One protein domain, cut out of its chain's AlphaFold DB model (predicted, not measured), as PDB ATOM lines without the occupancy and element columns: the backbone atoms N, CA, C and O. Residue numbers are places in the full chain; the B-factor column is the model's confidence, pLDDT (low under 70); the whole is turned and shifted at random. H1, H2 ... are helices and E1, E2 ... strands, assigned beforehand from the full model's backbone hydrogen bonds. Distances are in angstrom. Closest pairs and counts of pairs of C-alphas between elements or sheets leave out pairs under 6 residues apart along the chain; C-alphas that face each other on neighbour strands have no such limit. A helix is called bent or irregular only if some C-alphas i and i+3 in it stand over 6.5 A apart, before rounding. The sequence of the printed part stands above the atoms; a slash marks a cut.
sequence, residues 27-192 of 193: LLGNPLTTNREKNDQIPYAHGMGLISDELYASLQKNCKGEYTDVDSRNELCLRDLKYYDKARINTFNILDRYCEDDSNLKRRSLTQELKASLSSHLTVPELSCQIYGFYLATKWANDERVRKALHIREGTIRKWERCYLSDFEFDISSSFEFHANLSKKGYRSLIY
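This is residues 27 to 192 of the 193 residues of the protein "Serine carboxypeptidase" of Trifolium pratense (UniProt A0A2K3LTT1). Picture a loose, open frame of three separate parts: helices H1, H2 and H3 folded back on one another at one end of the longest axis, helices H5 and H6 making a corner at the other end, and an arm made by H7 and the small strand pair E1 and E2, from which residues 180 to 186 stick out. Long loops, residues 86 to 130, with short H4 in them, join H3 to H5, and another, residues 150 to 175, joins H6 to H7, while a short link joins E1 to H1. The 166 printed residues hold seven named helices and two named strands, in the order E1 H1 H2 H3 H4 H5 H6 H7 E2; the sheet is E1 beside E2, parallel. The class is mostly helix, with under half of the residues in named elements; the whole is loose, with a radius of gyration of the C-alphas of 20.2 A and spans of 57 by 52 by 30 A.

Begin at E1, residues 27 to 29, the parallel neighbour of E2, residues 189 to 192, at 11 degrees; look for N 28 and O 190, 2.9 A apart, and N 192 and O 28, 3.1 A. H1, residues 37 to 47, and H2, residues 53 to 63, form a helical hairpin: they touch, closest at the C-alphas of His 46 and Tyr 56, 6.6 A, with a shallow tilt of 26 degrees, opposite ways. H2 and H3, residues 75 to 85, form another: they touch, closest at the C-alphas of Asn 62 and Cys 77, 4.9 A, with a steep tilt of 43 degrees, opposite ways. H1 and H3 are only just apart, at 8.1 A. H4, residues 102 to 106, touches no helix. H5, residues 131 to 142, and H6, residues 144 to 149, are close but not clearly touching, closest at the C-alphas of Ala 141 and Arg 147, 6.6 A, and about perpendicular at 75 degrees. H7, residues 176 to 184, comes closest to E2 at the C-alphas of Ser 183 and Ser 189, 7.4 A. E1, the seven helices and E2 make a strand-helix-strand unit, two parallel neighbour strands with helices between. Every O i to N i+4 pair is within hydrogen-bond range in H2, H3, H5, H6 and H7; H1 has 4 of 7, and H4 has 0 of 1, with 1 of 2 O i to N i+3 pairs.

Find C-alpha 27 at (-55.677, -29.565, -43.283), where E1 begins its 6.7 A. H1 spans 15.2 A and is irregular, only just: C-alphas 39 and 42 are 6.51 A apart. H2 spans 15.0 A and H3 15.1 A. H4, 9.5 A, is irregular: C-alphas 103 and 106 are 7.3 A apart. From C-alpha 131 at (-30.687, -32.238, -48.454), H5 runs 16.7 A. H6 spans 8.5 A, H7 12.5 A and E2 9.8 A, ending at C-alpha 192, (-54.219, -35.685, -48.495).

The C-alphas farthest apart are those of Glu 54 and Glu 154, 57.4 A. The printed part has no cut; the links H2 to H3, H3 to H4, H4 to H5 and H6 to H7 are long. Look for pLDDT under 70 at residues 100 to 124 and 165 to 166; the mean of the printed part is 82.9.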
ATOM      1  N   LEU A  27     -56.261 -28.949 -42.097       94.12
ATOM      2  CA  LEU A  27     -55.677 -29.565 -43.283       94.12
ATOM      3  C   LEU A  27     -54.354 -30.220 -42.904       94.12
ATOM      4  O   LEU A  27     -53.540 -29.602 -42.220       94.12
ATOM      5  N   LEU A  28     -54.161 -31.463 -43.337       94.88
ATOM      6  CA  LEU A  28     -52.941 -32.228 -43.109       94.88
ATOM      7  C   LEU A  28     -52.440 -32.778 -44.443       94.88
ATOM      8  O   LEU A  28     -53.152 -33.528 -45.111       94.88
ATOM      9  N   GLY A  29     -51.215 -32.408 -44.808       94.50
ATOM     10  CA  GLY A  29     -50.500 -32.983 -45.941       94.50
ATOM     11  C   GLY A  29     -49.587 -34.100 -45.472       94.50
ATOM     12  O   GLY A  29     -48.761 -33.879 -44.587       94.50
ATOM     13  N   ASN A  30     -49.771 -35.291 -46.035       92.50
ATOM     14  CA  ASN A  30     -48.959 -36.480 -45.792       92.50
ATOM     15  C   ASN A  30     -48.726 -36.782 -44.291       92.50
ATOM     16  O   ASN A  30     -47.588 -37.041 -43.892       92.50
ATOM     17  N   PRO A  31     -49.764 -36.737 -43.423       91.75
ATOM     18  CA  PRO A  31     -49.565 -36.951 -41.995       91.75
ATOM     19  C   PRO A  31     -49.296 -38.422 -41.672       91.75
ATOM     20  O   PRO A  31     -49.898 -39.327 -42.259       91.75
ATOM     21  N   LEU A  32     -48.494 -38.649 -40.630       90.06
ATOM     22  CA  LEU A  32     -48.513 -39.910 -39.893       90.06
ATOM     23  C   LEU A  32     -49.848 -40.018 -39.151       90.06
ATOM     24  O   LEU A  32     -50.247 -39.099 -38.438       90.06
ATOM     25  N   THR A  33     -50.559 -41.118 -39.367       90.25
ATOM     26  CA  THR A  33     -51.863 -41.403 -38.758       90.25
ATOM     27  C   THR A  33     -51.766 -42.544 -37.760       90.25
ATOM     28  O   THR A  33     -52.480 -42.540 -36.767       90.25
ATOM     29  N   THR A  34     -50.887 -43.507 -38.002       89.38
ATOM     30  CA  THR A  34     -50.587 -44.643 -37.138       89.38
ATOM     31  C   THR A  34     -49.070 -44.754 -36.945       89.38
ATOM     32  O   THR A  34     -48.305 -43.863 -37.319       89.38
ATOM     33  N   ASN A  35     -48.613 -45.848 -36.344       83.62
ATOM     34  CA  ASN A  35     -47.199 -46.207 -36.272       83.62
ATOM     35  C   ASN A  35     -46.798 -47.288 -37.298       83.62
ATOM     36  O   ASN A  35     -45.673 -47.784 -37.242       83.62
ATOM     37  N   ARG A  36     -47.696 -47.656 -38.226       86.44
ATOM     38  CA  ARG A  36     -47.522 -48.771 -39.174       86.44
ATOM     39  C   ARG A  36     -47.276 -48.348 -40.621       86.44
ATOM     40  O   ARG A  36     -46.974 -49.205 -41.437       86.44
ATOM     41  N   GLU A  37     -47.305 -47.056 -40.939       87.25
ATOM     42  CA  GLU A  37     -47.172 -46.506 -42.302       87.25
ATOM     43  C   GLU A  37     -45.905 -46.957 -43.024       87.25
ATOM     44  O   GLU A  37     -45.843 -47.022 -44.246       87.25
ATOM     45  N   LYS A  38     -44.854 -47.264 -42.271       87.06
ATOM     46  CA  LYS A  38     -43.636 -47.819 -42.850       87.06
ATOM     47  C   LYS A  38     -43.853 -49.164 -43.534       87.06
ATOM     48  O   LYS A  38     -43.177 -49.433 -44.520       87.06
ATOM     49  N   ASN A  39     -44.764 -49.990 -43.021       91.94
ATOM     50  CA  ASN A  39     -45.083 -51.268 -43.645       91.94
ATOM     51  C   ASN A  39     -45.752 -51.072 -45.016       91.94
ATOM     52  O   ASN A  39     -45.635 -51.943 -45.874       91.94
ATOM     53  N   ASP A  40     -46.354 -49.903 -45.262       92.12
ATOM     54  CA  ASP A  40     -46.966 -49.555 -46.546       92.12
ATOM     55  C   ASP A  40     -45.928 -49.149 -47.610       92.12
ATOM     56  O   ASP A  40     -46.254 -49.104 -48.796       92.12
ATOM     57  N   GLN A  41     -44.665 -48.901 -47.231       92.06
ATOM     58  CA  GLN A  41     -43.618 -48.473 -48.171       92.06
ATOM     59  C   GLN A  41     -43.294 -49.535 -49.220       92.06
ATOM     60  O   GLN A  41     -43.132 -49.201 -50.388       92.06
ATOM     61  N   ILE A  42     -43.217 -50.807 -48.823       94.81
ATOM     62  CA  ILE A  42     -42.901 -51.909 -49.741       94.81
ATOM     63  C   ILE A  42     -44.043 -52.147 -50.745       94.81
ATOM     64  O   ILE A  42     -43.766 -52.159 -51.946       94.81
ATOM     65  N   PRO A  43     -45.317 -52.281 -50.316       95.88
ATOM     66  CA  PRO A  43     -46.450 -52.315 -51.240       95.88
ATOM     67  C   PRO A  43     -46.521 -51.091 -52.158       95.88
ATOM     68  O   PRO A  43     -46.783 -51.238 -53.347       95.88
ATOM     69  N   TYR A  44     -46.245 -49.892 -51.635       94.81
ATOM     70  CA  TYR A  44     -46.218 -48.675 -52.442       94.81
ATOM     71  C   TYR A  44     -45.105 -48.713 -53.498       94.81
ATOM     72  O   TYR A  44     -45.359 -48.460 -54.671       94.81
ATOM     73  N   ALA A  45     -43.883 -49.088 -53.110       95.88
ATOM     74  CA  ALA A  45     -42.755 -49.221 -54.027       95.88
ATOM     75  C   ALA A  45     -43.039 -50.228 -55.148       95.88
ATOM     76  O   ALA A  45     -42.711 -49.966 -56.305       95.88
ATOM     77  N   HIS A  46     -43.684 -51.351 -54.825       97.19
ATOM     78  CA  HIS A  46     -44.121 -52.333 -55.816       97.19
ATOM     79  C   HIS A  46     -45.190 -51.767 -56.755       97.19
ATOM     80  O   HIS A  46     -45.021 -51.830 -57.969       97.19
ATOM     81  N   GLY A  47     -46.233 -51.129 -56.215       96.62
ATOM     82  CA  GLY A  47     -47.298 -50.509 -57.011       96.62
ATOM     83  C   GLY A  47     -46.809 -49.398 -57.948       96.62
ATOM     84  O   GLY A  47     -47.416 -49.159 -58.989       96.62
ATOM     85  N   MET A  48     -45.686 -48.759 -57.612       95.75
ATOM     86  CA  MET A  48     -45.009 -47.762 -58.446       95.75
ATOM     87  C   MET A  48     -43.944 -48.358 -59.385       95.75
ATOM     88  O   MET A  48     -43.272 -47.610 -60.091       95.75
ATOM     89  N   GLY A  49     -43.767 -49.684 -59.404       95.81
ATOM     90  CA  GLY A  49     -42.807 -50.377 -60.270       95.81
ATOM     91  C   GLY A  49     -41.338 -50.179 -59.883       95.81
ATOM     92  O   GLY A  49     -40.454 -50.360 -60.716       95.81
ATOM     93  N   LEU A  50     -41.056 -49.793 -58.635       95.81
ATOM     94  CA  LEU A  50     -39.697 -49.530 -58.139       95.81
ATOM     95  C   LEU A  50     -38.969 -50.804 -57.687       95.81
ATOM     96  O   LEU A  50     -37.750 -50.794 -57.519       95.81
ATOM     97  N   ILE A  51     -39.708 -51.895 -57.481       96.88
ATOM     98  CA  ILE A  51     -39.178 -53.220 -57.149       96.88
ATOM     99  C   ILE A  51     -39.852 -54.291 -58.006       96.88
ATOM    100  O   ILE A  51     -40.983 -54.108 -58.453       96.88
ATOM    101  N   SER A  52     -39.163 -55.411 -58.230       97.56
ATOM    102  CA  SER A  52     -39.690 -56.511 -59.042       97.56
ATOM    103  C   SER A  52     -40.801 -57.287 -58.329       97.56
ATOM    104  O   SER A  52     -40.816 -57.390 -57.097       97.56
ATOM    105  N   ASP A  53     -41.686 -57.907 -59.115       98.38
ATOM    106  CA  ASP A  53     -42.722 -58.826 -58.621       98.38
ATOM    107  C   ASP A  53     -42.121 -59.972 -57.796       98.38
ATOM    108  O   ASP A  53     -42.668 -60.362 -56.767       98.38
ATOM    109  N   GLU A  54     -40.960 -60.482 -58.214       98.06
ATOM    110  CA  GLU A  54     -40.227 -61.554 -57.532       98.06
ATOM    111  C   GLU A  54     -39.794 -61.134 -56.122       98.06
ATOM    112  O   GLU A  54     -40.025 -61.864 -55.152       98.06
ATOM    113  N   LEU A  55     -39.204 -59.939 -55.992       97.56
ATOM    114  CA  LEU A  55     -38.776 -59.405 -54.702       97.56
ATOM    115  C   LEU A  55     -39.986 -59.117 -53.810       97.56
ATOM    116  O   LEU A  55     -39.975 -59.479 -52.633       97.56
ATOM    117  N   TYR A  56     -41.041 -58.513 -54.360       97.88
ATOM    118  CA  TYR A  56     -42.261 -58.231 -53.608       97.88
ATOM    119  C   TYR A  56     -42.941 -59.513 -53.105       97.88
ATOM    120  O   TYR A  56     -43.290 -59.601 -51.926       97.88
ATOM    121  N   ALA A  57     -43.061 -60.540 -53.949       98.06
ATOM    122  CA  ALA A  57     -43.616 -61.833 -53.561       98.06
ATOM    123  C   ALA A  57     -42.779 -62.516 -52.463       98.06
ATOM    124  O   ALA A  57     -43.342 -63.079 -51.519       98.06
ATOM    125  N   SER A  58     -41.446 -62.429 -52.546       97.88
ATOM    126  CA  SER A  58     -40.545 -62.949 -51.511       97.88
ATOM    127  C   SER A  58     -40.721 -62.208 -50.182       97.88
ATOM    128  O   SER A  58     -40.948 -62.843 -49.151       97.88
ATOM    129  N   LEU A  59     -40.749 -60.870 -50.213       97.12
ATOM    130  CA  LEU A  59     -41.000 -60.017 -49.046       97.12
ATOM    131  C   LEU A  59     -42.347 -60.335 -48.389       97.12
ATOM    132  O   LEU A  59     -42.420 -60.508 -47.175       97.12
ATOM    133  N   GLN A  60     -43.422 -60.442 -49.169       97.00
ATOM    134  CA  GLN A  60     -44.746 -60.818 -48.667       97.00
ATOM    135  C   GLN A  60     -44.719 -62.191 -47.983       97.00
ATOM    136  O   GLN A  60     -45.197 -62.337 -46.857       97.00
ATOM    137  N   LYS A  61     -44.096 -63.187 -48.622       97.50
ATOM    138  CA  LYS A  61     -44.003 -64.556 -48.101       97.50
ATOM    139  C   LYS A  61     -43.172 -64.650 -46.819       97.50
ATOM    140  O   LYS A  61     -43.588 -65.313 -45.868       97.50
ATOM    141  N   ASN A  62     -42.004 -64.014 -46.795       97.25
ATOM    142  CA  ASN A  62     -41.019 -64.191 -45.730       97.25
ATOM    143  C   ASN A  62     -41.244 -63.231 -44.553       97.25
ATOM    144  O   ASN A  62     -41.017 -63.623 -43.408       97.25
ATOM    145  N   CYS A  63     -41.724 -62.010 -44.807       95.69
ATOM    146  CA  CYS A  63     -41.952 -60.986 -43.781       95.69
ATOM    147  C   CYS A  63     -43.414 -60.879 -43.323       95.69
ATOM    148  O   CYS A  63     -43.690 -60.278 -42.290       95.69
ATOM    149  N   LYS A  64     -44.369 -61.474 -44.055       93.81
ATOM    150  CA  LYS A  64     -45.795 -61.543 -43.673       93.81
ATOM    151  C   LYS A  64     -46.438 -60.173 -43.398       93.81
ATOM    152  O   LYS A  64     -47.302 -60.053 -42.533       93.81
ATOM    153  N   GLY A  65     -46.005 -59.146 -44.128       89.19
ATOM    154  CA  GLY A  65     -46.516 -57.778 -43.999       89.19
ATOM    155  C   GLY A  65     -45.959 -56.976 -42.817       89.19
ATOM    156  O   GLY A  65     -46.362 -55.828 -42.649       89.19
ATOM    157  N   GLU A  66     -45.038 -57.539 -42.026       92.75
ATOM    158  CA  GLU A  66     -44.287 -56.800 -41.008       92.75
ATOM    159  C   GLU A  66     -42.840 -56.609 -41.469       92.75
ATOM    160  O   GLU A  66     -42.082 -57.566 -41.610       92.75
ATOM    161  N   TYR A  67     -42.470 -55.359 -41.727       91.12
ATOM    162  CA  TYR A  67     -41.184 -54.970 -42.306       91.12
ATOM    163  C   TYR A  67     -40.374 -54.063 -41.376       91.12
ATOM    164  O   TYR A  67     -39.243 -53.698 -41.700       91.12
ATOM    165  N   THR A  68     -40.944 -53.671 -40.235       87.00
ATOM    166  CA  THR A  68     -40.322 -52.742 -39.291       87.00
ATOM    167  C   THR A  68     -39.839 -53.409 -38.020       87.00
ATOM    168  O   THR A  68     -38.684 -53.211 -37.651       87.00
ATOM    169  N   ASP A  69     -40.696 -54.194 -37.375       87.56
ATOM    170  CA  ASP A  69     -40.391 -54.941 -36.156       87.56
ATOM    171  C   ASP A  69     -40.249 -56.427 -36.497       87.56
ATOM    172  O   ASP A  69     -41.107 -57.265 -36.222       87.56
ATOM    173  N   VAL A  70     -39.179 -56.730 -37.232       89.00
ATOM    174  CA  VAL A  70     -38.917 -58.071 -37.760       89.00
ATOM    175  C   VAL A  70     -38.139 -58.894 -36.737       89.00
ATOM    176  O   VAL A  70     -37.111 -58.444 -36.230       89.00
ATOM    177  N   ASP A  71     -38.583 -60.134 -36.488       90.31
ATOM    178  CA  ASP A  71     -37.831 -61.102 -35.676       90.31
ATOM    179  C   ASP A  71     -36.414 -61.259 -36.246       90.31
ATOM    180  O   ASP A  71     -36.232 -61.651 -37.401       90.31
ATOM    181  N   SER A  72     -35.404 -60.982 -35.421       90.81
ATOM    182  CA  SER A  72     -33.993 -61.046 -35.809       90.81
ATOM    183  C   SER A  72     -33.544 -62.442 -36.256       90.81
ATOM    184  O   SER A  72     -32.527 -62.571 -36.932       90.81
ATOM    185  N   ARG A  73     -34.309 -63.489 -35.923       93.62
ATOM    186  CA  ARG A  73     -34.080 -64.872 -36.367       93.62
ATOM    187  C   ARG A  73     -34.690 -65.173 -37.735       93.62
ATOM    188  O   ARG A  73     -34.406 -66.221 -38.310       93.62
ATOM    189  N   ASN A  74     -35.530 -64.290 -38.276       95.12
ATOM    190  CA  ASN A  74     -36.104 -64.446 -39.609       95.12
ATOM    191  C   ASN A  74     -35.101 -64.002 -40.685       95.12
ATOM    192  O   ASN A  74     -35.245 -62.961 -41.326       95.12
ATOM    193  N   GLU A  75     -34.068 -64.820 -40.887       95.56
ATOM    194  CA  GLU A  75     -32.977 -64.541 -41.825       95.56
ATOM    195  C   GLU A  75     -33.456 -64.322 -43.265       95.56
ATOM    196  O   GLU A  75     -32.860 -63.533 -43.998       95.56
ATOM    197  N   LEU A  76     -34.534 -65.003 -43.673       96.69
ATOM    198  CA  LEU A  76     -35.118 -64.853 -45.006       96.69
ATOM    199  C   LEU A  76     -35.721 -63.459 -45.190       96.69
ATOM    200  O   LEU A  76     -35.389 -62.784 -46.161       96.69
ATOM    201  N   CYS A  77     -36.531 -62.989 -44.237       96.56
ATOM    202  CA  CYS A  77     -37.074 -61.633 -44.300       96.56
ATOM    203  C   CYS A  77     -35.961 -60.577 -44.243       96.56
ATOM    204  O   CYS A  77     -35.938 -59.656 -45.054       96.56
ATOM    205  N   LEU A  78     -34.987 -60.736 -43.339       95.56
ATOM    206  CA  LEU A  78     -33.856 -59.808 -43.235       95.56
ATOM    207  C   LEU A  78     -33.032 -59.752 -44.525       95.56
ATOM    208  O   LEU A  78     -32.541 -58.689 -44.904       95.56
ATOM    209  N   ARG A  79     -32.869 -60.887 -45.213       96.00
ATOM    210  CA  ARG A  79     -32.205 -60.949 -46.517       96.00
ATOM    211  C   ARG A  79     -33.000 -60.195 -47.579       96.00
ATOM    212  O   ARG A  79     -32.403 -59.410 -48.309       96.00
ATOM    213  N   ASP A  80     -34.308 -60.403 -47.650       97.00
ATOM    214  CA  ASP A  80     -35.163 -59.726 -48.626       97.00
ATOM    215  C   ASP A  80     -35.214 -58.213 -48.381       97.00
ATOM    216  O   ASP A  80     -35.097 -57.433 -49.326       97.00
ATOM    217  N   LEU A  81     -35.270 -57.781 -47.117       95.19
ATOM    218  CA  LEU A  81     -35.168 -56.369 -46.744       95.19
ATOM    219  C   LEU A  81     -33.829 -55.759 -47.175       95.19
ATOM    220  O   LEU A  81     -33.806 -54.663 -47.722       95.19
ATOM    221  N   LYS A  82     -32.712 -56.488 -47.043       94.06
ATOM    222  CA  LYS A  82     -31.416 -56.028 -47.573       94.06
ATOM    223  C   LYS A  82     -31.422 -55.867 -49.095       94.06
ATOM    224  O   LYS A  82     -30.694 -55.022 -49.611       94.06
ATOM    225  N   TYR A  83     -32.178 -56.681 -49.834       94.44
ATOM    226  CA  TYR A  83     -32.346 -56.488 -51.278       94.44
ATOM    227  C   TYR A  83     -33.232 -55.284 -51.590       94.44
ATOM    228  O   TYR A  83     -32.891 -54.515 -52.484       94.44
ATOM    229  N   TYR A  84     -34.305 -55.081 -50.826       94.12
ATOM    230  CA  TYR A  84     -35.137 -53.884 -50.916       94.12
ATOM    231  C   TYR A  84     -34.326 -52.600 -50.676       94.12
ATOM    232  O   TYR A  84     -34.395 -51.674 -51.480       94.12
ATOM    233  N   ASP A  85     -33.460 -52.573 -49.658       90.62
ATOM    234  CA  ASP A  85     -32.604 -51.417 -49.351       90.62
ATOM    235  C   ASP A  85     -31.657 -51.048 -50.513       90.62
ATOM    236  O   ASP A  85     -31.319 -49.875 -50.708       90.62
ATOM    237  N   LYS A  86     -31.260 -52.024 -51.347       90.19
ATOM    238  CA  LYS A  86     -30.435 -51.780 -52.547       90.19
ATOM    239  C   LYS A  86     -31.183 -51.051 -53.660       90.19
ATOM    240  O   LYS A  86     -30.518 -50.478 -54.521       90.19
ATOM    241  N   ALA A  87     -32.516 -51.036 -53.645       88.75
ATOM    242  CA  ALA A  87     -33.299 -50.241 -54.589       88.75
ATOM    243  C   ALA A  87     -33.082 -48.734 -54.379       88.75
ATOM    244  O   ALA A  87     -33.340 -47.960 -55.296       88.75
ATOM    245  N   ARG A  88     -32.566 -48.320 -53.203       88.06
ATOM    246  CA  ARG A  88     -32.238 -46.924 -52.868       88.06
ATOM    247  C   ARG A  88     -33.384 -45.993 -53.264       88.06
ATOM    248  O   ARG A  88     -33.213 -45.091 -54.076       88.06
ATOM    249  N   ILE A  89     -34.570 -46.253 -52.721       89.25
ATOM    250  CA  ILE A  89     -35.770 -45.460 -52.997       89.25
ATOM    251  C   ILE A  89     -35.788 -44.259 -52.054       89.25
ATOM    252  O   ILE A  89     -35.658 -44.412 -50.837       89.25
ATOM    253  N   ASN A  90     -35.951 -43.055 -52.601       86.69
ATOM    254  CA  ASN A  90     -36.165 -41.862 -51.791       86.69
ATOM    255  C   ASN A  90     -37.594 -41.885 -51.219       86.69
ATOM    256  O   ASN A  90     -38.579 -41.807 -51.950       86.69
ATOM    257  N   THR A  91     -37.695 -41.997 -49.895       84.12
ATOM    258  CA  THR A  91     -38.970 -42.136 -49.178       84.12
ATOM    259  C   THR A  91     -39.761 -40.833 -49.061       84.12
ATOM    260  O   THR A  91     -40.934 -40.878 -48.700       84.12
ATOM    261  N   PHE A  92     -39.148 -39.684 -49.359       84.38
ATOM    262  CA  PHE A  92     -39.828 -38.388 -49.384       84.38
ATOM    263  C   PHE A  92     -40.402 -38.065 -50.764       84.38
ATOM    264  O   PHE A  92     -41.466 -37.458 -50.853       84.38
ATOM    265  N   ASN A  93     -39.702 -38.460 -51.830       86.56
ATOM    266  CA  ASN A  93     -40.135 -38.264 -53.208       86.56
ATOM    267  C   ASN A  93     -39.502 -39.318 -54.121       86.56
ATOM    268  O   ASN A  93     -38.304 -39.273 -54.388       86.56
ATOM    269  N   ILE A  94     -40.314 -40.235 -54.645       89.75
ATOM    270  CA  ILE A  94     -39.846 -41.350 -55.483       89.75
ATOM    271  C   ILE A  94     -39.259 -40.922 -56.832       89.75
ATOM    272  O   ILE A  94     -38.561 -41.707 -57.466       89.75
ATOM    273  N   LEU A  95     -39.563 -39.704 -57.290       89.19
ATOM    274  CA  LEU A  95     -39.022 -39.161 -58.537       89.19
ATOM    275  C   LEU A  95     -37.626 -38.562 -58.341       89.19
ATOM    276  O   LEU A  95     -36.903 -38.360 -59.316       89.19
ATOM    277  N   ASP A  96     -37.243 -38.290 -57.093       84.81
ATOM    278  CA  ASP A  96     -35.938 -37.739 -56.770       84.81
ATOM    279  C   ASP A  96     -34.908 -38.854 -56.592       84.81
ATOM    280  O   ASP A  96     -35.186 -39.947 -56.091       84.81
ATOM    281  N   ARG A  97     -33.657 -38.542 -56.941       83.56
ATOM    282  CA  ARG A  97     -32.525 -39.421 -56.649       83.56
ATOM    283  C   ARG A  97     -32.430 -39.656 -55.139       83.56
ATOM    284  O   ARG A  97     -32.584 -38.740 -54.330       83.56
ATOM    285  N   TYR A  98     -32.089 -40.882 -54.762       82.94
ATOM    286  CA  TYR A  98     -31.692 -41.182 -53.396       82.94
ATOM    287  C   TYR A  98     -30.326 -40.593 -53.070       82.94
ATOM    288  O   TYR A  98     -29.329 -40.867 -53.742       82.94
ATOM    289  N   CYS A  99     -30.289 -39.834 -51.985       78.56
ATOM    290  CA  CYS A  99     -29.095 -39.194 -51.475       78.56
ATOM    291  C   CYS A  99     -28.755 -39.774 -50.110       78.56
ATOM    292  O   CYS A  99     -29.635 -39.948 -49.268       78.56
ATOM    293  N   GLU A 100     -27.479 -40.084 -49.895       69.56
ATOM    294  CA  GLU A 100     -27.004 -40.505 -48.580       69.56
ATOM    295  C   GLU A 100     -27.097 -39.307 -47.632       69.56
ATOM    296  O   GLU A 100     -26.374 -38.325 -47.776       69.56
ATOM    297  N   ASP A 101     -28.069 -39.361 -46.724       60.69
ATOM    298  CA  ASP A 101     -28.277 -38.334 -45.710       60.69
ATOM    299  C   ASP A 101     -27.460 -38.642 -44.454       60.69
ATOM    300  O   ASP A 101     -27.560 -39.742 -43.899       60.69
ATOM    301  N   ASP A 102     -26.739 -37.640 -43.948       45.91
ATOM    302  CA  ASP A 102     -26.145 -37.651 -42.605       45.91
ATOM    303  C   ASP A 102     -27.221 -37.762 -41.503       45.91
ATOM    304  O   ASP A 102     -26.931 -38.146 -40.368       45.91
ATOM    305  N   SER A 103     -28.496 -37.474 -41.804       45.31
ATOM    306  CA  SER A 103     -29.599 -37.603 -40.840       45.31
ATOM    307  C   SER A 103     -29.943 -39.054 -40.464       45.31
ATOM    308  O   SER A 103     -30.598 -39.286 -39.444       45.31
ATOM    309  N   ASN A 104     -29.435 -40.048 -41.205       43.16
ATOM    310  CA  ASN A 104     -29.618 -41.468 -40.886       43.16
ATOM    311  C   ASN A 104     -28.727 -41.982 -39.741       43.16
ATOM    312  O   ASN A 104     -28.786 -43.165 -39.408       43.16
ATOM    313  N   LEU A 105     -27.974 -41.120 -39.051       41.00
ATOM    314  CA  LEU A 105     -27.124 -41.507 -37.916       41.00
ATOM    315  C   LEU A 105     -27.868 -42.064 -36.680       41.00
ATOM    316  O   LEU A 105     -27.217 -42.413 -35.696       41.00
ATOM    317  N   LYS A 106     -29.209 -42.155 -36.670       41.00
ATOM    318  CA  LYS A 106     -29.952 -42.604 -35.473       41.00
ATOM    319  C   LYS A 106     -30.991 -43.705 -35.662       41.00
ATOM    320  O   LYS A 106     -31.503 -44.188 -34.653       41.00
ATOM    321  N   ARG A 107     -31.274 -44.186 -36.878       37.12
ATOM    322  CA  ARG A 107     -32.109 -45.390 -37.025       37.12
ATOM    323  C   ARG A 107     -31.212 -46.613 -37.106       37.12
ATOM    324  O   ARG A 107     -30.840 -47.045 -38.184       37.12
ATOM    325  N   ARG A 108     -30.872 -47.171 -35.941       34.53
ATOM    326  CA  ARG A 108     -30.286 -48.512 -35.850       34.53
ATOM    327  C   ARG A 108     -31.304 -49.511 -36.404       34.53
ATOM    328  O   ARG A 108     -32.149 -50.001 -35.666       34.53
ATOM    329  N   SER A 109     -31.265 -49.760 -37.709       40.72
ATOM    330  CA  SER A 109     -31.823 -50.988 -38.257       40.72
ATOM    331  C   SER A 109     -30.887 -52.122 -37.849       40.72
ATOM    332  O   SER A 109     -29.673 -51.993 -38.011       40.72
ATOM    333  N   LEU A 110     -31.429 -53.232 -37.343       43.25
ATOM    334  CA  LEU A 110     -30.670 -54.451 -37.018       43.25
ATOM    335  C   LEU A 110     -29.864 -54.996 -38.219       43.25
ATOM    336  O   LEU A 110     -28.977 -55.826 -38.039       43.25
ATOM    337  N   THR A 111     -30.146 -54.522 -39.436       45.62
ATOM    338  CA  THR A 111     -29.474 -54.899 -40.686       45.62
ATOM    339  C   THR A 111     -28.376 -53.944 -41.158       45.62
ATOM    340  O   THR A 111     -27.660 -54.307 -42.094       45.62
ATOM    341  N   GLN A 112     -28.220 -52.756 -40.562       42.59
ATOM    342  CA  GLN A 112     -27.242 -51.774 -41.037       42.59
ATOM    343  C   GLN A 112     -25.870 -52.063 -40.414       42.59
ATOM    344  O   GLN A 112     -25.676 -51.911 -39.208       42.59
ATOM    345  N   GLU A 113     -24.912 -52.495 -41.241       36.38
ATOM    346  CA  GLU A 113     -23.498 -52.528 -40.864       36.38
ATOM    347  C   GLU A 113     -23.101 -51.160 -40.299       36.38
ATOM    348  O   GLU A 113     -23.382 -50.124 -40.909       36.38
ATOM    349  N   LEU A 114     -22.461 -51.162 -39.125       36.50
ATOM    350  CA  LEU A 114     -21.864 -49.986 -38.498       36.50
ATOM    351  C   LEU A 114     -20.784 -49.414 -39.428       36.50
ATOM    352  O   LEU A 114     -19.593 -49.676 -39.264       36.50
ATOM    353  N   LYS A 115     -21.183 -48.605 -40.412       36.22
ATOM    354  CA  LYS A 115     -20.252 -47.685 -41.054       36.22
ATOM    355  C   LYS A 115     -19.875 -46.662 -39.999       36.22
ATOM    356  O   LYS A 115     -20.717 -45.916 -39.501       36.22
ATOM    357  N   ALA A 116     -18.609 -46.738 -39.603       31.00
ATOM    358  CA  ALA A 116     -17.994 -45.873 -38.623       31.00
ATOM    359  C   ALA A 116     -18.401 -44.417 -38.864       31.00
ATOM    360  O   ALA A 116     -18.383 -43.935 -39.995       31.00
ATOM    361  N   SER A 117     -18.763 -43.758 -37.764       36.50
ATOM    362  CA  SER A 117     -18.954 -42.318 -37.647       36.50
ATOM    363  C   SER A 117     -17.923 -41.572 -38.493       36.50
ATOM    364  O   SER A 117     -16.756 -41.465 -38.108       36.50
ATOM    365  N   LEU A 118     -18.348 -41.040 -39.641       35.69
ATOM    366  CA  LEU A 118     -17.588 -40.024 -40.361       35.69
ATOM    367  C   LEU A 118     -17.784 -38.695 -39.632       35.69
ATOM    368  O   LEU A 118     -18.428 -37.759 -40.087       35.69
ATOM    369  N   SER A 119     -17.197 -38.634 -38.442       44.31
ATOM    370  CA  SER A 119     -16.787 -37.387 -37.826       44.31
ATOM    371  C   SER A 119     -15.651 -36.801 -38.666       44.31
ATOM    372  O   SER A 119     -14.480 -37.007 -38.349       44.31
ATOM    373  N   SER A 120     -15.978 -36.049 -39.715       35.41
ATOM    374  CA  SER A 120     -15.076 -35.023 -40.243       35.41
ATOM    375  C   SER A 120     -15.804 -34.060 -41.186       35.41
ATOM    376  O   SER A 120     -16.320 -34.438 -42.224       35.41
ATOM    377  N   HIS A 121     -15.809 -32.782 -40.799       39.25
ATOM    378  CA  HIS A 121     -15.872 -31.608 -41.677       39.25
ATOM    379  C   HIS A 121     -16.875 -31.613 -42.846       39.25
ATOM    380  O   HIS A 121     -16.511 -31.995 -43.948       39.25
ATOM    381  N   LEU A 122     -18.061 -31.019 -42.630       47.34
ATOM    382  CA  LEU A 122     -18.858 -30.263 -43.621       47.34
ATOM    383  C   LEU A 122     -18.573 -30.610 -45.100       47.34
ATOM    384  O   LEU A 122     -18.110 -29.753 -45.858       47.34
ATOM    385  N   THR A 123     -18.871 -31.829 -45.537       58.47
ATOM    386  CA  THR A 123     -18.997 -32.103 -46.965       58.47
ATOM    387  C   THR A 123     -20.273 -31.408 -47.419       58.47
ATOM    388  O   THR A 123     -21.366 -31.654 -46.911       58.47
ATOM    389  N   VAL A 124     -20.130 -30.422 -48.303       65.94
ATOM    390  CA  VAL A 124     -21.283 -29.780 -48.939       65.94
ATOM    391  C   VAL A 124     -22.085 -30.890 -49.632       65.94
ATOM    392  O   VAL A 124     -21.489 -31.605 -50.443       65.94
ATOM    393  N   PRO A 125     -23.385 -31.077 -49.321       71.88
ATOM    394  CA  PRO A 125     -24.187 -32.101 -49.981       71.88
ATOM    395  C   PRO A 125     -24.218 -31.876 -51.494       71.88
ATOM    396  O   PRO A 125     -24.097 -30.739 -51.956       71.88
ATOM    397  N   GLU A 126     -24.409 -32.942 -52.270       73.19
ATOM    398  CA  GLU A 126     -24.569 -32.823 -53.720       73.19
ATOM    399  C   GLU A 126     -25.729 -31.862 -54.039       73.19
ATOM    400  O   GLU A 126     -26.807 -31.957 -53.453       73.19
ATOM    401  N   LEU A 127     -25.514 -30.928 -54.970       78.12
ATOM    402  CA  LEU A 127     -26.500 -29.897 -55.326       78.12
ATOM    403  C   LEU A 127     -27.835 -30.483 -55.804       78.12
ATOM    404  O   LEU A 127     -28.881 -29.873 -55.607       78.12
ATOM    405  N   SER A 128     -27.797 -31.661 -56.429       75.44
ATOM    406  CA  SER A 128     -28.982 -32.377 -56.908       75.44
ATOM    407  C   SER A 128     -29.782 -33.052 -55.796       75.44
ATOM    408  O   SER A 128     -30.856 -33.585 -56.061       75.44
ATOM    409  N   CYS A 129     -29.273 -33.073 -54.564       78.25
ATOM    410  CA  CYS A 129     -29.952 -33.672 -53.429       78.25
ATOM    411  C   CYS A 129     -30.828 -32.653 -52.713       78.25
ATOM    412  O   CYS A 129     -30.375 -31.567 -52.356       78.25
ATOM    413  N   GLN A 130     -32.055 -33.049 -52.371       72.00
ATOM    414  CA  GLN A 130     -32.972 -32.219 -51.582       72.00
ATOM    415  C   GLN A 130     -32.349 -31.741 -50.252       72.00
ATOM    416  O   GLN A 130     -32.625 -30.637 -49.781       72.00
ATOM    417  N   ILE A 131     -31.439 -32.539 -49.682       76.19
ATOM    418  CA  ILE A 131     -30.687 -32.238 -48.454       76.19
ATOM    419  C   ILE A 131     -29.852 -30.955 -48.588       76.19
ATOM    420  O   ILE A 131     -29.637 -30.257 -47.595       76.19
ATOM    421  N   TYR A 132     -29.443 -30.576 -49.803       81.19
ATOM    422  CA  TYR A 132     -28.738 -29.321 -50.045       81.19
ATOM    423  C   TYR A 132     -29.571 -28.101 -49.621       81.19
ATOM    424  O   TYR A 132     -29.051 -27.174 -49.000       81.19
ATOM    425  N   GLY A 133     -30.889 -28.132 -49.846       82.88
ATOM    426  CA  GLY A 133     -31.796 -27.092 -49.356       82.88
ATOM    427  C   GLY A 133     -31.774 -26.972 -47.829       82.88
ATOM    428  O   GLY A 133     -31.729 -25.867 -47.288       82.88
ATOM    429  N   PHE A 134     -31.719 -28.099 -47.111       83.50
ATOM    430  CA  PHE A 134     -31.613 -28.108 -45.647       83.50
ATOM    431  C   PHE A 134     -30.254 -27.607 -45.155       83.50
ATOM    432  O   PHE A 134     -30.183 -26.911 -44.137       83.50
ATOM    433  N   TYR A 135     -29.183 -27.914 -45.888       82.06
ATOM    434  CA  TYR A 135     -27.856 -27.367 -45.630       82.06
ATOM    435  C   TYR A 135     -27.858 -25.839 -45.752       82.06
ATOM    436  O   TYR A 135     -27.427 -25.148 -44.825       82.06
ATOM    437  N   LEU A 136     -28.414 -25.301 -46.843       86.38
ATOM    438  CA  LEU A 136     -28.534 -23.857 -47.049       86.38
ATOM    439  C   LEU A 136     -29.395 -23.194 -45.974       86.38
ATOM    440  O   LEU A 136     -28.979 -22.185 -45.407       86.38
ATOM    441  N   ALA A 137     -30.546 -23.780 -45.636       87.50
ATOM    442  CA  ALA A 137     -31.404 -23.285 -44.562       87.50
ATOM    443  C   ALA A 137     -30.655 -23.233 -43.222       87.50
ATOM    444  O   ALA A 137     -30.741 -22.241 -42.503       87.50
ATOM    445  N   THR A 138     -29.854 -24.257 -42.915       86.31
ATOM    446  CA  THR A 138     -29.025 -24.292 -41.701       86.31
ATOM    447  C   THR A 138     -27.955 -23.205 -41.711       86.31
ATOM    448  O   THR A 138     -27.702 -22.596 -40.672       86.31
ATOM    449  N   LYS A 139     -27.321 -22.936 -42.859       88.81
ATOM    450  CA  LYS A 139     -26.347 -21.841 -42.995       88.81
ATOM    451  C   LYS A 139     -27.011 -20.481 -42.824       88.81
ATOM    452  O   LYS A 139     -26.530 -19.675 -42.037       88.81
ATOM    453  N   TRP A 140     -28.134 -20.264 -43.501       93.56
ATOM    454  CA  TRP A 140     -28.902 -19.027 -43.433       93.56
ATOM    455  C   TRP A 140     -29.422 -18.749 -42.016       93.56
ATOM    456  O   TRP A 140     -29.171 -17.679 -41.476       93.56
ATOM    457  N   ALA A 141     -30.058 -19.727 -41.365       92.50
ATOM    458  CA  ALA A 141     -30.635 -19.566 -40.027       92.50
ATOM    459  C   ALA A 141     -29.584 -19.344 -38.922       92.50
ATOM    460  O   ALA A 141     -29.912 -18.856 -37.840       92.50
ATOM    461  N   ASN A 142     -28.325 -19.718 -39.176       90.94
ATOM    462  CA  ASN A 142     -27.214 -19.514 -38.248       90.94
ATOM    463  C   ASN A 142     -26.336 -18.294 -38.581       90.94
ATOM    464  O   ASN A 142     -25.422 -18.015 -37.811       90.94
ATOM    465  N   ASP A 143     -26.601 -17.554 -39.664       94.38
ATOM    466  CA  ASP A 143     -25.939 -16.267 -39.926       94.38
ATOM    467  C   ASP A 143     -26.347 -15.253 -38.841       94.38
ATOM    468  O   ASP A 143     -27.530 -15.075 -38.542       94.38
ATOM    469  N   GLU A 144     -25.370 -14.581 -38.230       93.38
ATOM    470  CA  GLU A 144     -25.600 -13.641 -37.126       93.38
ATOM    471  C   GLU A 144     -26.531 -12.488 -37.512       93.38
ATOM    472  O   GLU A 144     -27.365 -12.063 -36.710       93.38
ATOM    473  N   ARG A 145     -26.448 -12.008 -38.757       95.94
ATOM    474  CA  ARG A 145     -27.305 -10.928 -39.260       95.94
ATOM    475  C   ARG A 145     -28.743 -11.409 -39.393       95.94
ATOM    476  O   ARG A 145     -29.655 -10.671 -39.031       95.94
ATOM    477  N   VAL A 146     -28.943 -12.646 -39.852       96.31
ATOM    478  CA  VAL A 146     -30.272 -13.274 -39.920       96.31
ATOM    479  C   VAL A 146     -30.831 -13.466 -38.514       96.31
ATOM    480  O   VAL A 146     -31.955 -13.053 -38.245       96.31
ATOM    481  N   ARG A 147     -30.043 -14.006 -37.580       95.25
ATOM    482  CA  ARG A 147     -30.464 -14.187 -36.181       95.25
ATOM    483  C   ARG A 147     -30.835 -12.865 -35.515       95.25
ATOM    484  O   ARG A 147     -31.854 -12.798 -34.831       95.25
ATOM    485  N   LYS A 148     -30.056 -11.808 -35.758       95.12
ATOM    486  CA  LYS A 148     -30.346 -10.453 -35.279       95.12
ATOM    487  C   LYS A 148     -31.634  -9.898 -35.888       95.12
ATOM    488  O   LYS A 148     -32.451  -9.347 -35.154       95.12
ATOM    489  N   ALA A 149     -31.839 -10.074 -37.193       97.44
ATOM    490  CA  ALA A 149     -33.053  -9.642 -37.889       97.44
ATOM    491  C   ALA A 149     -34.308 -10.403 -37.422       97.44
ATOM    492  O   ALA A 149     -35.386  -9.825 -37.357       97.44
ATOM    493  N   LEU A 150     -34.162 -11.677 -37.048       96.19
ATOM    494  CA  LEU A 150     -35.220 -12.497 -36.450       96.19
ATOM    495  C   LEU A 150     -35.370 -12.281 -34.932       96.19
ATOM    496  O   LEU A 150     -36.150 -12.983 -34.291       96.19
ATOM    497  N   HIS A 151     -34.629 -11.333 -34.347       95.56
ATOM    498  CA  HIS A 151     -34.644 -11.014 -32.917       95.56
ATOM    499  C   HIS A 151     -34.351 -12.212 -31.995       95.56
ATOM    500  O   HIS A 151     -34.869 -12.305 -30.878       95.56
ATOM    501  N   ILE A 152     -33.487 -13.129 -32.440       94.62
ATOM    502  CA  ILE A 152     -33.015 -14.239 -31.612       94.62
ATOM    503  C   ILE A 152     -32.088 -13.686 -30.530       94.62
ATOM    504  O   ILE A 152     -31.058 -13.081 -30.827       94.62
ATOM    505  N   ARG A 153     -32.441 -13.910 -29.262       91.75
ATOM    506  CA  ARG A 153     -31.647 -13.444 -28.119       91.75
ATOM    507  C   ARG A 153     -30.317 -14.193 -28.054       91.75
ATOM    508  O   ARG A 153     -30.298 -15.429 -28.050       91.75
ATOM    509  N   GLU A 154     -29.215 -13.458 -27.964       87.88
ATOM    510  CA  GLU A 154     -27.884 -14.040 -27.791       87.88
ATOM    511  C   GLU A 154     -27.828 -14.927 -26.535       87.88
ATOM    512  O   GLU A 154     -28.477 -14.655 -25.526       87.88
ATOM    513  N   GLY A 155     -27.113 -16.051 -26.627       85.38
ATOM    514  CA  GLY A 155     -26.986 -17.028 -25.539       85.38
ATOM    515  C   GLY A 155     -28.163 -17.999 -25.344       85.38
ATOM    516  O   GLY A 155     -27.985 -18.992 -24.647       85.38
ATOM    517  N   THR A 156     -29.332 -17.790 -25.972       87.00
ATOM    518  CA  THR A 156     -30.503 -18.685 -25.779       87.00
ATOM    519  C   THR A 156     -30.431 -19.993 -26.563       87.00
ATOM    520  O   THR A 156     -30.799 -21.047 -26.055       87.00
ATOM    521  N   ILE A 157     -29.944 -19.940 -27.804       83.25
ATOM    522  CA  ILE A 157     -29.800 -21.100 -28.691       83.25
ATOM    523  C   ILE A 157     -28.384 -21.069 -29.249       83.25
ATOM    524  O   ILE A 157     -28.022 -20.088 -29.898       83.25
ATOM    525  N   ARG A 158     -27.604 -22.138 -29.041       83.31
ATOM    526  CA  ARG A 158     -26.227 -22.235 -29.556       83.31
ATOM    527  C   ARG A 158     -26.204 -22.251 -31.082       83.31
ATOM    528  O   ARG A 158     -25.795 -21.284 -31.708       83.31
ATOM    529  N   LYS A 159     -26.693 -23.337 -31.678       86.12
ATOM    530  CA  LYS A 159     -26.816 -23.507 -33.123       86.12
ATOM    531  C   LYS A 159     -28.245 -23.924 -33.421       86.12
ATOM    532  O   LYS A 159     -28.784 -24.792 -32.745       86.12
ATOM    533  N   TRP A 160     -28.865 -23.261 -34.385       87.25
ATOM    534  CA  TRP A 160     -30.154 -23.686 -34.898       87.25
ATOM    535  C   TRP A 160     -29.978 -24.982 -35.688       87.25
ATOM    536  O   TRP A 160     -29.084 -25.082 -36.537       87.25
ATOM    537  N   GLU A 161     -30.851 -25.943 -35.415       82.38
ATOM    538  CA  GLU A 161     -30.940 -27.221 -36.107       82.38
ATOM    539  C   GLU A 161     -32.378 -27.412 -36.588       82.38
ATOM    540  O   GLU A 161     -33.329 -27.078 -35.882       82.38
ATOM    541  N   ARG A 162     -32.540 -27.947 -37.803       80.31
ATOM    542  CA  ARG A 162     -33.858 -28.113 -38.432       80.31
ATOM    543  C   ARG A 162     -34.740 -29.119 -37.694       80.31
ATOM    544  O   ARG A 162     -35.935 -28.886 -37.550       80.31
ATOM    545  N   CYS A 163     -34.155 -30.241 -37.281       79.19
ATOM    546  CA  CYS A 163     -34.861 -31.335 -36.625       79.19
ATOM    547  C   CYS A 163     -34.177 -31.655 -35.301       79.19
ATOM    548  O   CYS A 163     -33.057 -32.161 -35.292       79.19
ATOM    549  N   TYR A 164     -34.879 -31.417 -34.202       75.25
ATOM    550  CA  TYR A 164     -34.496 -31.905 -32.887       75.25
ATOM    551  C   TYR A 164     -35.295 -33.182 -32.617       75.25
ATOM    552  O   TYR A 164     -36.518 -33.132 -32.547       75.25
ATOM    553  N   LEU A 165     -34.621 -34.335 -32.595       67.38
ATOM    554  CA  LEU A 165     -35.270 -35.660 -32.570       67.38
ATOM    555  C   LEU A 165     -34.938 -36.489 -31.324       67.38
ATOM    556  O   LEU A 165     -35.462 -37.588 -31.168       67.38
ATOM    557  N   SER A 166     -34.041 -36.014 -30.465       64.50
ATOM    558  CA  SER A 166     -33.814 -36.614 -29.151       64.50
ATOM    559  C   SER A 166     -34.731 -35.921 -28.155       64.50
ATOM    560  O   SER A 166     -34.780 -34.698 -28.177       64.50
ATOM    561  N   ASP A 167     -35.403 -36.699 -27.308       71.62
ATOM    562  CA  ASP A 167     -36.166 -36.253 -26.126       71.62
ATOM    563  C   ASP A 167     -37.697 -36.165 -26.298       71.62
ATOM    564  O   ASP A 167     -38.363 -35.426 -25.576       71.62
ATOM    565  N   PHE A 168     -38.279 -36.966 -27.202       77.06
ATOM    566  CA  PHE A 168     -39.736 -37.125 -27.308       77.06
ATOM    567  C   PHE A 168     -40.177 -38.573 -27.085       77.06
ATOM    568  O   PHE A 168     -39.588 -39.502 -27.642       77.06
ATOM    569  N   GLU A 169     -41.245 -38.740 -26.307       82.50
ATOM    570  CA  GLU A 169     -41.979 -39.995 -26.148       82.50
ATOM    571  C   GLU A 169     -43.219 -39.983 -27.056       82.50
ATOM    572  O   GLU A 169     -43.850 -38.943 -27.264       82.50
ATOM    573  N   PHE A 170     -43.530 -41.128 -27.666       80.75
ATOM    574  CA  PHE A 170     -44.664 -41.272 -28.578       80.75
ATOM    575  C   PHE A 170     -45.831 -41.950 -27.858       80.75
ATOM    576  O   PHE A 170     -45.962 -43.171 -27.902       80.75
ATOM    577  N   ASP A 171     -46.701 -41.149 -27.244       87.00
ATOM    578  CA  ASP A 171     -47.828 -41.661 -26.446       87.00
ATOM    579  C   ASP A 171     -49.060 -42.031 -27.285       87.00
ATOM    580  O   ASP A 171     -49.912 -42.817 -26.870       87.00
ATOM    581  N   ILE A 172     -49.185 -41.447 -28.481       89.56
ATOM    582  CA  ILE A 172     -50.343 -41.630 -29.360       89.56
ATOM    583  C   ILE A 172     -49.962 -42.578 -30.495       89.56
ATOM    584  O   ILE A 172     -49.211 -42.217 -31.399       89.56
ATOM    585  N   SER A 173     -50.524 -43.786 -30.470       88.56
ATOM    586  CA  SER A 173     -50.301 -44.811 -31.498       88.56
ATOM    587  C   SER A 173     -51.135 -44.601 -32.765       88.56
ATOM    588  O   SER A 173     -50.772 -45.113 -33.825       88.56
ATOM    589  N   SER A 174     -52.249 -43.865 -32.667       92.75
ATOM    590  CA  SER A 174     -53.117 -43.547 -33.798       92.75
ATOM    591  C   SER A 174     -53.861 -42.223 -33.608       92.75
ATOM    592  O   SER A 174     -54.499 -41.998 -32.580       92.75
ATOM    593  N   SER A 175     -53.837 -41.358 -34.624       93.12
ATOM    594  CA  SER A 175     -54.627 -40.123 -34.665       93.12
ATOM    595  C   SER A 175     -56.054 -40.335 -35.194       93.12
ATOM    596  O   SER A 175     -56.860 -39.402 -35.191       93.12
ATOM    597  N   PHE A 176     -56.396 -41.551 -35.642       93.06
ATOM    598  CA  PHE A 176     -57.681 -41.854 -36.281       93.06
ATOM    599  C   PHE A 176     -58.884 -41.462 -35.412       93.06
ATOM    600  O   PHE A 176     -59.805 -40.793 -35.885       93.06
ATOM    601  N   GLU A 177     -58.864 -41.818 -34.125       93.75
ATOM    602  CA  GLU A 177     -59.964 -41.510 -33.206       93.75
ATOM    603  C   GLU A 177     -60.158 -40.001 -33.019       93.75
ATOM    604  O   GLU A 177     -61.291 -39.519 -32.934       93.75
ATOM    605  N   PHE A 178     -59.067 -39.233 -33.034       93.38
ATOM    606  CA  PHE A 178     -59.121 -37.776 -32.964       93.38
ATOM    607  C   PHE A 178     -59.765 -37.194 -34.219       93.38
ATOM    608  O   PHE A 178     -60.655 -36.345 -34.111       93.38
ATOM    609  N   HIS A 179     -59.387 -37.686 -35.402       93.31
ATOM    610  CA  HIS A 179     -60.017 -37.277 -36.656       93.31
ATOM    611  C   HIS A 179     -61.517 -37.602 -36.668       93.31
ATOM    612  O   HIS A 179     -62.325 -36.743 -37.037       93.31
ATOM    613  N   ALA A 180     -61.910 -38.785 -36.188       94.19
ATOM    614  CA  ALA A 180     -63.309 -39.193 -36.091       94.19
ATOM    615  C   ALA A 180     -64.104 -38.323 -35.101       94.19
ATOM    616  O   ALA A 180     -65.219 -37.891 -35.400       94.19
ATOM    617  N   ASN A 181     -63.530 -38.020 -33.933       94.88
ATOM    618  CA  ASN A 181     -64.161 -37.182 -32.912       94.88
ATOM    619  C   ASN A 181     -64.347 -35.734 -33.398       94.88
ATOM    620  O   ASN A 181     -65.428 -35.162 -33.268       94.88
ATOM    621  N   LEU A 182     -63.321 -35.153 -34.026       93.00
ATOM    622  CA  LEU A 182     -63.411 -33.817 -34.620       93.00
ATOM    623  C   LEU A 182     -64.447 -33.776 -35.750       93.00
ATOM    624  O   LEU A 182     -65.247 -32.844 -35.812       93.00
ATOM    625  N   SER A 183     -64.520 -34.818 -36.578       92.12
ATOM    626  CA  SER A 183     -65.534 -34.909 -37.636       92.12
ATOM    627  C   SER A 183     -66.956 -34.923 -37.060       92.12
ATOM    628  O   SER A 183     -67.814 -34.172 -37.519       92.12
ATOM    629  N   LYS A 184     -67.200 -35.692 -35.985       94.38
ATOM    630  CA  LYS A 184     -68.501 -35.726 -35.283       94.38
ATOM    631  C   LYS A 184     -68.904 -34.374 -34.692       94.38
ATOM    632  O   LYS A 184     -70.089 -34.072 -34.608       94.38
ATOM    633  N   LYS A 185     -67.929 -33.552 -34.297       92.25
ATOM    634  CA  LYS A 185     -68.156 -32.193 -33.779       92.25
ATOM    635  C   LYS A 185     -68.364 -31.142 -34.881       92.25
ATOM    636  O   LYS A 185     -68.544 -29.971 -34.564       92.25
ATOM    637  N   GLY A 186     -68.336 -31.537 -36.156       91.00
ATOM    638  CA  GLY A 186     -68.574 -30.651 -37.298       91.00
ATOM    639  C   GLY A 186     -67.328 -29.937 -37.833       91.00
ATOM    640  O   GLY A 186     -67.460 -29.017 -38.641       91.00
ATOM    641  N   TYR A 187     -66.124 -30.347 -37.419       91.94
ATOM    642  CA  TYR A 187     -64.883 -29.816 -37.984       91.94
ATOM    643  C   TYR A 187     -64.652 -30.432 -39.355       91.94
ATOM    644  O   TYR A 187     -64.519 -31.648 -39.485       91.94
ATOM    645  N   ARG A 188     -64.558 -29.586 -40.379       92.81
ATOM    646  CA  ARG A 188     -64.167 -30.033 -41.717       92.81
ATOM    647  C   ARG A 188     -62.684 -30.384 -41.712       92.81
ATOM    648  O   ARG A 188     -61.882 -29.662 -41.122       92.81
ATOM    649  N   SER A 189     -62.306 -31.462 -42.374       92.62
ATOM    650  CA  SER A 189     -60.901 -31.815 -42.540       92.62
ATOM    651  C   SER A 189     -60.585 -32.139 -43.990       92.62
ATOM    652  O   SER A 189     -61.422 -32.671 -44.715       92.62
ATOM    653  N   LEU A 190     -59.365 -31.797 -44.404       93.06
ATOM    654  CA  LEU A 190     -58.759 -32.295 -45.634       93.06
ATOM    655  C   LEU A 190     -57.450 -32.985 -45.265       93.06
ATOM    656  O   LEU A 190     -56.505 -32.337 -44.822       93.06
ATOM    657  N   ILE A 191     -57.415 -34.302 -45.432       93.38
ATOM    658  CA  ILE A 191     -56.200 -35.098 -45.285       93.38
ATOM    659  C   ILE A 191     -55.857 -35.613 -46.674       93.38
ATOM    660  O   ILE A 191     -56.650 -36.349 -47.257       93.38
ATOM    661  N   TYR A 192     -54.709 -35.205 -47.205       92.62
ATOM    662  CA  TYR A 192     -54.219 -35.685 -48.495       92.62
ATOM    663  C   TYR A 192     -52.883 -36.402 -48.306       92.62
ATOM    664  O   TYR A 192     -52.101 -36.056 -47.418       92.62
TER     665      TYR A 192